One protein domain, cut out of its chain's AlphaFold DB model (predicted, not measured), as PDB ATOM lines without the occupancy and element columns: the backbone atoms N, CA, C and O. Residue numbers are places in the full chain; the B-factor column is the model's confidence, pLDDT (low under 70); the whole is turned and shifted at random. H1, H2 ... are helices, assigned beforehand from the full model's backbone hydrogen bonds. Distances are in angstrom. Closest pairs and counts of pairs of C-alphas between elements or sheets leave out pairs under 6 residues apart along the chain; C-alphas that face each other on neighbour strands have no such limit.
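What this domain is: This is residues 6 to 69 of the 154 residues of an uncharacterized protein of Calocera cornea HHB12733 (UniProt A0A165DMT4). H3 and H5 meet at their beginnings in an L, with H2 close to both; short H1 lies at one far end, and residues 44 to 50, of which 45 to 48 belong to H4, stick out. The printed part has 64 residues with five named helices, H1 to H5 in order, all helix. It is compact, radius of gyration of the C-alphas 11.7 A, spanning 34 by 23 by 16 A.

Where its parts are: Find C-alpha 6 at (84.447, 116.777, 128.803), where H1, residues 6 to 9, begins. Next come H2, residues 19 to 30, 16.3 A long; H3, 35 to 42, 10.5 A; H4, 45 to 48; and H5, 58 to 68, 15.5 A, ending at (93.517, 118.381, 121.345).

How they stand to each other: H1 and H2 are apart. H2 is close to but not clearly touching H3, closest C-alphas Leu 28 and Ile 38, 7.0 A, and H5, Ala 25 and Leu 61, 7.2 A. H3 touches H5, closest C-alphas Asn 35 and Ala 58, 5.3 A, about perpendicular at 87 degrees. Every O i to N i+4 pair is within hydrogen-bond range in H2, H3 and H5; H1 and H4 are too short for one.

The domain as a whole: The farthest C-alphas, Asp 7 and Pro 45, are 35.5 A apart. The printed part has no cut and no long link. pLDDT is under 70 at residues 6 to 10 and 48.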
ATOM      1  N   LEU A   6      85.603 116.062 128.255       55.09
ATOM      2  CA  LEU A   6      84.447 116.777 128.803       55.09
ATOM      3  C   LEU A   6      84.832 117.937 129.740       55.09
ATOM      4  O   LEU A   6      84.224 118.998 129.652       55.09
ATOM      5  N   ASP A   7      85.852 117.765 130.587       56.25
ATOM      6  CA  ASP A   7      86.339 118.805 131.507       56.25
ATOM      7  C   ASP A   7      87.118 119.905 130.764       56.25
ATOM      8  O   ASP A   7      87.156 121.049 131.210       56.25
ATOM      9  N   THR A   8      87.738 119.578 129.622       60.25
ATOM     10  CA  THR A   8      88.534 120.525 128.820       60.25
ATOM     11  C   THR A   8      87.696 121.359 127.853       60.25
ATOM     12  O   THR A   8      87.943 122.556 127.722       60.25
ATOM     13  N   TYR A   9      86.718 120.754 127.168       60.19
ATOM     14  CA  TYR A   9      85.953 121.426 126.104       60.19
ATOM     15  C   TYR A   9      84.489 121.689 126.464       60.19
ATOM     16  O   TYR A   9      83.788 122.346 125.697       60.19
ATOM     17  N   GLY A  10      83.986 121.162 127.586       69.31
ATOM     18  CA  GLY A  10      82.566 121.259 127.949       69.31
ATOM     19  C   GLY A  10      81.619 120.579 126.947       69.31
ATOM     20  O   GLY A  10      80.406 120.746 127.042       69.31
ATOM     21  N   SER A  11      82.163 119.824 125.986       74.56
ATOM     22  CA  SER A  11      81.450 119.180 124.883       74.56
ATOM     23  C   SER A  11      81.930 117.734 124.727       74.56
ATOM     24  O   SER A  11      83.141 117.489 124.755       74.56
ATOM     25  N   PRO A  12      81.019 116.763 124.522       78.06
ATOM     26  CA  PRO A  12      81.388 115.371 124.256       78.06
ATOM     27  C   PRO A  12      82.081 115.194 122.902       78.06
ATOM     28  O   PRO A  12      82.703 114.162 122.665       78.06
ATOM     29  N   TYR A  13      82.001 116.196 122.025       81.31
ATOM     30  CA  TYR A  13      82.546 116.131 120.677       81.31
ATOM     31  C   TYR A  13      83.994 116.617 120.584       81.31
ATOM     32  O   TYR A  13      84.497 116.722 119.481       81.31
ATOM     33  N   GLY A  14      84.709 116.878 121.686       74.81
ATOM     34  CA  GLY A  14      86.099 117.362 121.610       74.81
ATOM     35  C   GLY A  14      86.186 118.709 120.875       74.81
ATOM     36  O   GLY A  14      85.184 119.409 120.848       74.81
ATOM     37  N   PRO A  15      87.318 119.113 120.272       85.94
ATOM     38  CA  PRO A  15      87.544 120.483 119.769       85.94
ATOM     39  C   PRO A  15      86.616 120.933 118.620       85.94
ATOM     40  O   PRO A  15      86.805 122.007 118.054       85.94
ATOM     41  N   PHE A  16      85.644 120.106 118.244       89.25
ATOM     42  CA  PHE A  16      84.669 120.369 117.202       89.25
ATOM     43  C   PHE A  16      83.432 121.080 117.773       89.25
ATOM     44  O   PHE A  16      83.036 120.888 118.925       89.25
ATOM     45  N   GLN A  17      82.795 121.899 116.943       86.94
ATOM     46  CA  GLN A  17      81.656 122.738 117.314       86.94
ATOM     47  C   GLN A  17      80.403 121.925 117.641       86.94
ATOM     48  O   GLN A  17      79.582 122.349 118.453       86.94
ATOM     49  N   ASN A  18      80.219 120.792 116.962       87.38
ATOM     50  CA  ASN A  18      79.043 119.937 117.080       87.38
ATOM     51  C   ASN A  18      79.339 118.509 116.593       87.38
ATOM     52  O   ASN A  18      80.423 118.200 116.093       87.38
ATOM     53  N   ASP A  19      78.336 117.652 116.739       89.69
ATOM     54  CA  ASP A  19      78.320 116.263 116.291       89.69
ATOM     55  C   ASP A  19      78.539 116.109 114.782       89.69
ATOM     56  O   ASP A  19      79.271 115.219 114.358       89.69
ATOM     57  N   VAL A  20      77.956 116.995 113.970       89.81
ATOM     58  CA  VAL A  20      78.079 116.961 112.503       89.81
ATOM     59  C   VAL A  20      79.518 117.220 112.058       89.81
ATOM     60  O   VAL A  20      80.035 116.534 111.176       89.81
ATOM     61  N   GLU A  21      80.182 118.208 112.658       90.81
ATOM     62  CA  GLU A  21      81.585 118.498 112.377       90.81
ATOM     63  C   GLU A  21      82.493 117.350 112.836       90.81
ATOM     64  O   GLU A  21      83.401 116.955 112.099       90.81
ATOM     65  N   TRP A  22      82.227 116.793 114.020       91.25
ATOM     66  CA  TRP A  22      82.956 115.633 114.527       91.25
ATOM     67  C   TRP A  22      82.816 114.425 113.594       91.25
ATOM     68  O   TRP A  22      83.820 113.798 113.254       91.25
ATOM     69  N   ASP A  23      81.604 114.131 113.111       92.19
ATOM     70  CA  ASP A  23      81.360 113.012 112.195       92.19
ATOM     71  C   ASP A  23      82.061 113.232 110.847       92.19
ATOM     72  O   ASP A  23      82.690 112.319 110.307       92.19
ATOM     73  N   LEU A  24      82.062 114.466 110.328       92.06
ATOM     74  CA  LEU A  24      82.846 114.816 109.143       92.06
ATOM     75  C   LEU A  24      84.340 114.548 109.370       92.06
ATOM     76  O   LEU A  24      84.968 113.856 108.567       92.06
ATOM     77  N   ALA A  25      84.914 115.070 110.455       92.75
ATOM     78  CA  ALA A  25      86.322 114.869 110.795       92.75
ATOM     79  C   ALA A  25      86.670 113.377 110.923       92.75
ATOM     80  O   ALA A  25      87.646 112.911 110.328       92.75
ATOM     81  N   TRP A  26      85.838 112.620 111.637       91.56
ATOM     82  CA  TRP A  26      85.998 111.185 111.854       91.56
ATOM     83  C   TRP A  26      86.001 110.395 110.545       91.56
ATOM     84  O   TRP A  26      86.915 109.603 110.290       91.56
ATOM     85  N   ASN A  27      85.020 110.651 109.675       93.19
ATOM     86  CA  ASN A  27      84.936 110.005 108.369       93.19
ATOM     87  C   ASN A  27      86.134 110.368 107.484       93.19
ATOM     88  O   ASN A  27      86.705 109.485 106.846       93.19
ATOM     89  N   LEU A  28      86.578 111.631 107.478       94.00
ATOM     90  CA  LEU A  28      87.743 112.053 106.691       94.00
ATOM     91  C   LEU A  28      89.022 111.344 107.135       94.00
ATOM     92  O   LEU A  28      89.748 110.827 106.284       94.00
ATOM     93  N   VAL A  29      89.275 111.258 108.443       91.44
ATOM     94  CA  VAL A  29      90.456 110.570 108.991       91.44
ATOM     95  C   VAL A  29      90.442 109.080 108.645       91.44
ATOM     96  O   VAL A  29      91.475 108.523 108.277       91.44
ATOM     97  N   ARG A  30      89.274 108.433 108.709       92.62
ATOM     98  CA  ARG A  30      89.133 106.985 108.468       92.62
ATOM     99  C   ARG A  30      88.988 106.598 106.997       92.62
ATOM    100  O   ARG A  30      89.148 105.428 106.668       92.62
ATOM    101  N   SER A  31      88.701 107.553 106.118       92.31
ATOM    102  CA  SER A  31      88.433 107.300 104.695       92.31
ATOM    103  C   SER A  31      89.638 106.792 103.895       92.31
ATOM    104  O   SER A  31      89.461 106.274 102.794       92.31
ATOM    105  N   GLY A  32      90.866 106.985 104.393       90.75
ATOM    106  CA  GLY A  32      92.092 106.705 103.636       90.75
ATOM    107  C   GLY A  32      92.321 107.650 102.445       90.75
ATOM    108  O   GLY A  32      93.201 107.403 101.621       90.75
ATOM    109  N   LEU A  33      91.545 108.734 102.332       93.44
ATOM    110  CA  LEU A  33      91.700 109.723 101.270       93.44
ATOM    111  C   LEU A  33      93.029 110.477 101.395       93.44
ATOM    112  O   LEU A  33      93.502 110.803 102.484       93.44
ATOM    113  N   SER A  34      93.618 110.824 100.249       95.44
ATOM    114  CA  SER A  34      94.800 111.691 100.238       95.44
ATOM    115  C   SER A  34      94.465 113.096 100.754       95.44
ATOM    116  O   SER A  34      93.370 113.609 100.509       95.44
ATOM    117  N   ASN A  35      95.442 113.773 101.372       94.56
ATOM    118  CA  ASN A  35      95.281 115.157 101.842       94.56
ATOM    119  C   ASN A  35      94.757 116.091 100.736       94.56
ATOM    120  O   ASN A  35      93.890 116.918 100.983       94.56
ATOM    121  N   LYS A  36      95.240 115.922  99.496       95.56
ATOM    122  CA  LYS A  36      94.802 116.731  98.347       95.56
ATOM    123  C   LYS A  36      93.312 116.550  98.050       95.56
ATOM    124  O   LYS A  36      92.640 117.503  97.666       95.56
ATOM    125  N   TRP A  37      92.808 115.330  98.208       94.31
ATOM    126  CA  TRP A  37      91.402 115.021  97.972       94.31
ATOM    127  C   TRP A  37      90.519 115.578  99.089       94.31
ATOM    128  O   TRP A  37      89.503 116.202  98.800       94.31
ATOM    129  N   ILE A  38      90.958 115.445 100.346       93.81
ATOM    130  CA  ILE A  38      90.307 116.066 101.510       93.81
ATOM    131  C   ILE A  38      90.215 117.585 101.321       93.81
ATOM    132  O   ILE A  38      89.136 118.155 101.452       93.81
ATOM    133  N   ASP A  39      91.306 118.242 100.922       93.81
ATOM    134  CA  ASP A  39      91.317 119.685 100.658       93.81
ATOM    135  C   ASP A  39      90.341 120.082  99.545       93.81
ATOM    136  O   ASP A  39      89.682 121.117  99.634       93.81
ATOM    137  N   SER A  40      90.255 119.278  98.481       92.81
ATOM    138  CA  SER A  40      89.316 119.516  97.382       92.81
ATOM    139  C   SER A  40      87.866 119.369  97.837       92.81
ATOM    140  O   SER A  40      87.019 120.163  97.432       92.81
ATOM    141  N   LEU A  41      87.583 118.372  98.677       91.19
ATOM    142  CA  LEU A  41      86.257 118.141  99.235       91.19
ATOM    143  C   LEU A  41      85.847 119.294 100.155       91.19
ATOM    144  O   LEU A  41      84.775 119.856  99.965       91.19
ATOM    145  N   LEU A  42      86.720 119.704 101.078       90.38
ATOM    146  CA  LEU A  42      86.474 120.816 102.006       90.38
ATOM    147  C   LEU A  42      86.261 122.160 101.293       90.38
ATOM    148  O   LEU A  42      85.536 123.017 101.786       90.38
ATOM    149  N   LYS A  43      86.850 122.342 100.105       88.88
ATOM    150  CA  LYS A  43      86.656 123.535  99.257       88.88
ATOM    151  C   LYS A  43      85.455 123.433  98.311       88.88
ATOM    152  O   LYS A  43      85.155 124.415  97.623       88.88
ATOM    153  N   SER A  44      84.806 122.269  98.242       89.12
ATOM    154  CA  SER A  44      83.665 122.015  97.361       89.12
ATOM    155  C   SER A  44      82.490 122.937  97.703       89.12
ATOM    156  O   SER A  44      82.235 123.178  98.886       89.12
ATOM    157  N   PRO A  45      81.714 123.405  96.706       81.56
ATOM    158  CA  PRO A  45      80.487 124.167  96.943       81.56
ATOM    159  C   PRO A  45      79.525 123.483  97.925       81.56
ATOM    160  O   PRO A  45      78.891 124.158  98.727       81.56
ATOM    161  N   LEU A  46      79.499 122.142  97.939       78.62
ATOM    162  CA  LEU A  46      78.660 121.345  98.843       78.62
ATOM    163  C   LEU A  46      78.912 121.628 100.332       78.62
ATOM    164  O   LEU A  46      77.982 121.558 101.131       78.62
ATOM    165  N   LEU A  47      80.159 121.931 100.701       79.38
ATOM    166  CA  LEU A  47      80.544 122.266 102.074       79.38
ATOM    167  C   LEU A  47      80.692 123.778 102.286       79.38
ATOM    168  O   LEU A  47      80.701 124.230 103.426       79.38
ATOM    169  N   ARG A  48      80.752 124.568 101.206       68.06
ATOM    170  CA  ARG A  48      80.846 126.035 101.255       68.06
ATOM    171  C   ARG A  48      79.556 126.699 101.745       68.06
ATOM    172  O   ARG A  48      79.637 127.716 102.424       68.06
ATOM    173  N   ASP A  49      78.396 126.128 101.424       70.12
ATOM    174  CA  ASP A  49      77.084 126.687 101.800       70.12
ATOM    175  C   ASP A  49      76.649 126.306 103.232       70.12
ATOM    176  O   ASP A  49      75.568 126.672 103.695       70.12
ATOM    177  N   ARG A  50      77.490 125.555 103.950       72.56
ATOM    178  CA  ARG A  50      77.322 125.200 105.362       72.56
ATOM    179  C   ARG A  50      78.227 126.086 106.228       72.56
ATOM    180  O   ARG A  50      79.215 126.619 105.718       72.56
ATOM    181  N   PRO A  51      77.926 126.260 107.531       74.81
ATOM    182  CA  PRO A  51      78.889 126.864 108.448       74.81
ATOM    183  C   PRO A  51      80.228 126.138 108.309       74.81
ATOM    184  O   PRO A  51      80.276 124.906 108.332       74.81
ATOM    185  N   SER A  52      81.290 126.908 108.064       74.38
ATOM    186  CA  SER A  52      82.603 126.333 107.799       74.38
ATOM    187  C   SER A  52      83.087 125.567 109.031       74.38
ATOM    188  O   SER A  52      83.014 126.120 110.133       74.38
ATOM    189  N   PRO A  53      83.591 124.332 108.862       83.62
ATOM    190  CA  PRO A  53      84.228 123.615 109.953       83.62
ATOM    191  C   PRO A  53      85.425 124.413 110.489       83.62
ATOM    192  O   PRO A  53      86.024 125.237 109.794       83.62
ATOM    193  N   THR A  54      85.798 124.121 111.727       87.94
ATOM    194  CA  THR A  54      86.959 124.645 112.458       87.94
ATOM    195  C   THR A  54      88.277 124.388 111.710       87.94
ATOM    196  O   THR A  54      89.270 125.076 111.934       87.94
ATOM    197  N   PHE A  55      88.288 123.439 110.768       90.75
ATOM    198  CA  PHE A  55      89.402 123.132 109.872       90.75
ATOM    199  C   PHE A  55      89.009 123.305 108.397       90.75
ATOM    200  O   PHE A  55      88.026 122.744 107.928       90.75
ATOM    201  N   ILE A  56      89.823 124.014 107.610       90.19
ATOM    202  CA  ILE A  56      89.545 124.264 106.176       90.19
ATOM    203  C   ILE A  56      90.368 123.388 105.216       90.19
ATOM    204  O   ILE A  56      90.236 123.491 103.996       90.19
ATOM    205  N   ASN A  57      91.270 122.562 105.747       92.00
ATOM    206  CA  ASN A  57      92.116 121.645 104.983       92.00
ATOM    207  C   ASN A  57      92.590 120.471 105.858       92.00
ATOM    208  O   ASN A  57      92.485 120.506 107.086       92.00
ATOM    209  N   ALA A  58      93.153 119.444 105.223       94.00
ATOM    210  CA  ALA A  58      93.643 118.240 105.886       94.00
ATOM    211  C   ALA A  58      94.750 118.528 106.911       94.00
ATOM    212  O   ALA A  58      94.851 117.837 107.920       94.00
ATOM    213  N   VAL A  59      95.592 119.539 106.668       94.88
ATOM    214  CA  VAL A  59      96.683 119.905 107.586       94.88
ATOM    215  C   VAL A  59      96.128 120.503 108.874       94.88
ATOM    216  O   VAL A  59      96.590 120.149 109.955       94.88
ATOM    217  N   GLN A  60      95.138 121.388 108.775       94.25
ATOM    218  CA  GLN A  60      94.467 121.958 109.938       94.25
ATOM    219  C   GLN A  60      93.681 120.903 110.706       94.25
ATOM    220  O   GLN A  60      93.764 120.894 111.925       94.25
ATOM    221  N   LEU A  61      93.000 119.983 110.011       93.69
ATOM    222  CA  LEU A  61      92.322 118.860 110.661       93.69
ATOM    223  C   LEU A  61      93.305 118.036 111.498       93.69
ATOM    224  O   LEU A  61      93.067 117.803 112.676       93.69
ATOM    225  N   LYS A  62      94.436 117.630 110.912       92.19
ATOM    226  CA  LYS A  62      95.447 116.837 111.628       92.19
ATOM    227  C   LYS A  62      96.052 117.599 112.799       92.19
ATOM    228  O   LYS A  62      96.167 117.038 113.874       92.19
ATOM    229  N   ARG A  63      96.353 118.885 112.616       92.56
ATOM    230  CA  ARG A  63      96.863 119.739 113.693       92.56
ATOM    231  C   ARG A  63      95.872 119.870 114.847       92.56
ATOM    232  O   ARG A  63      96.276 119.752 115.991       92.56
ATOM    233  N   LEU A  64      94.592 120.069 114.536       91.88
ATOM    234  CA  LEU A  64      93.528 120.119 115.534       91.88
ATOM    235  C   LEU A  64      93.488 118.809 116.339       91.88
ATOM    236  O   LEU A  64      93.385 118.833 117.559       91.88
ATOM    237  N   LEU A  65      93.623 117.661 115.671       89.44
ATOM    238  CA  LEU A  65      93.689 116.362 116.344       89.44
ATOM    239  C   LEU A  65      94.951 116.230 117.209       89.44
ATOM    240  O   LEU A  65      94.839 115.835 118.364       89.44
ATOM    241  N   ASP A  66      96.119 116.602 116.685       87.88
ATOM    242  CA  ASP A  66      97.402 116.521 117.396       87.88
ATOM    243  C   ASP A  66      97.451 117.426 118.643       87.88
ATOM    244  O   ASP A  66      98.092 117.080 119.632       87.88
ATOM    245  N   GLU A  67      96.797 118.593 118.603       87.81
ATOM    246  CA  GLU A  67      96.775 119.565 119.706       87.81
ATOM    247  C   GLU A  67      95.764 119.205 120.802       87.81
ATOM    248  O   GLU A  67      95.982 119.533 121.971       87.81
ATOM    249  N   HIS A  68      94.656 118.554 120.441       84.56
ATOM    250  CA  HIS A  68      93.517 118.381 121.345       84.56
ATOM    251  C   HIS A  68      93.273 116.939 121.798       84.56
ATOM    252  O   HIS A  68      92.585 116.743 122.805       84.56
ATOM    253  N   LEU A  69      93.807 115.933 121.097       80.44
ATOM    254  CA  LEU A  69      93.761 114.544 121.551       80.44
ATOM    255  C   LEU A  69      94.940 114.231 122.483       80.44
ATOM    256  O   LEU A  69      96.020 114.808 122.334       80.44
TER     257      LEU A  69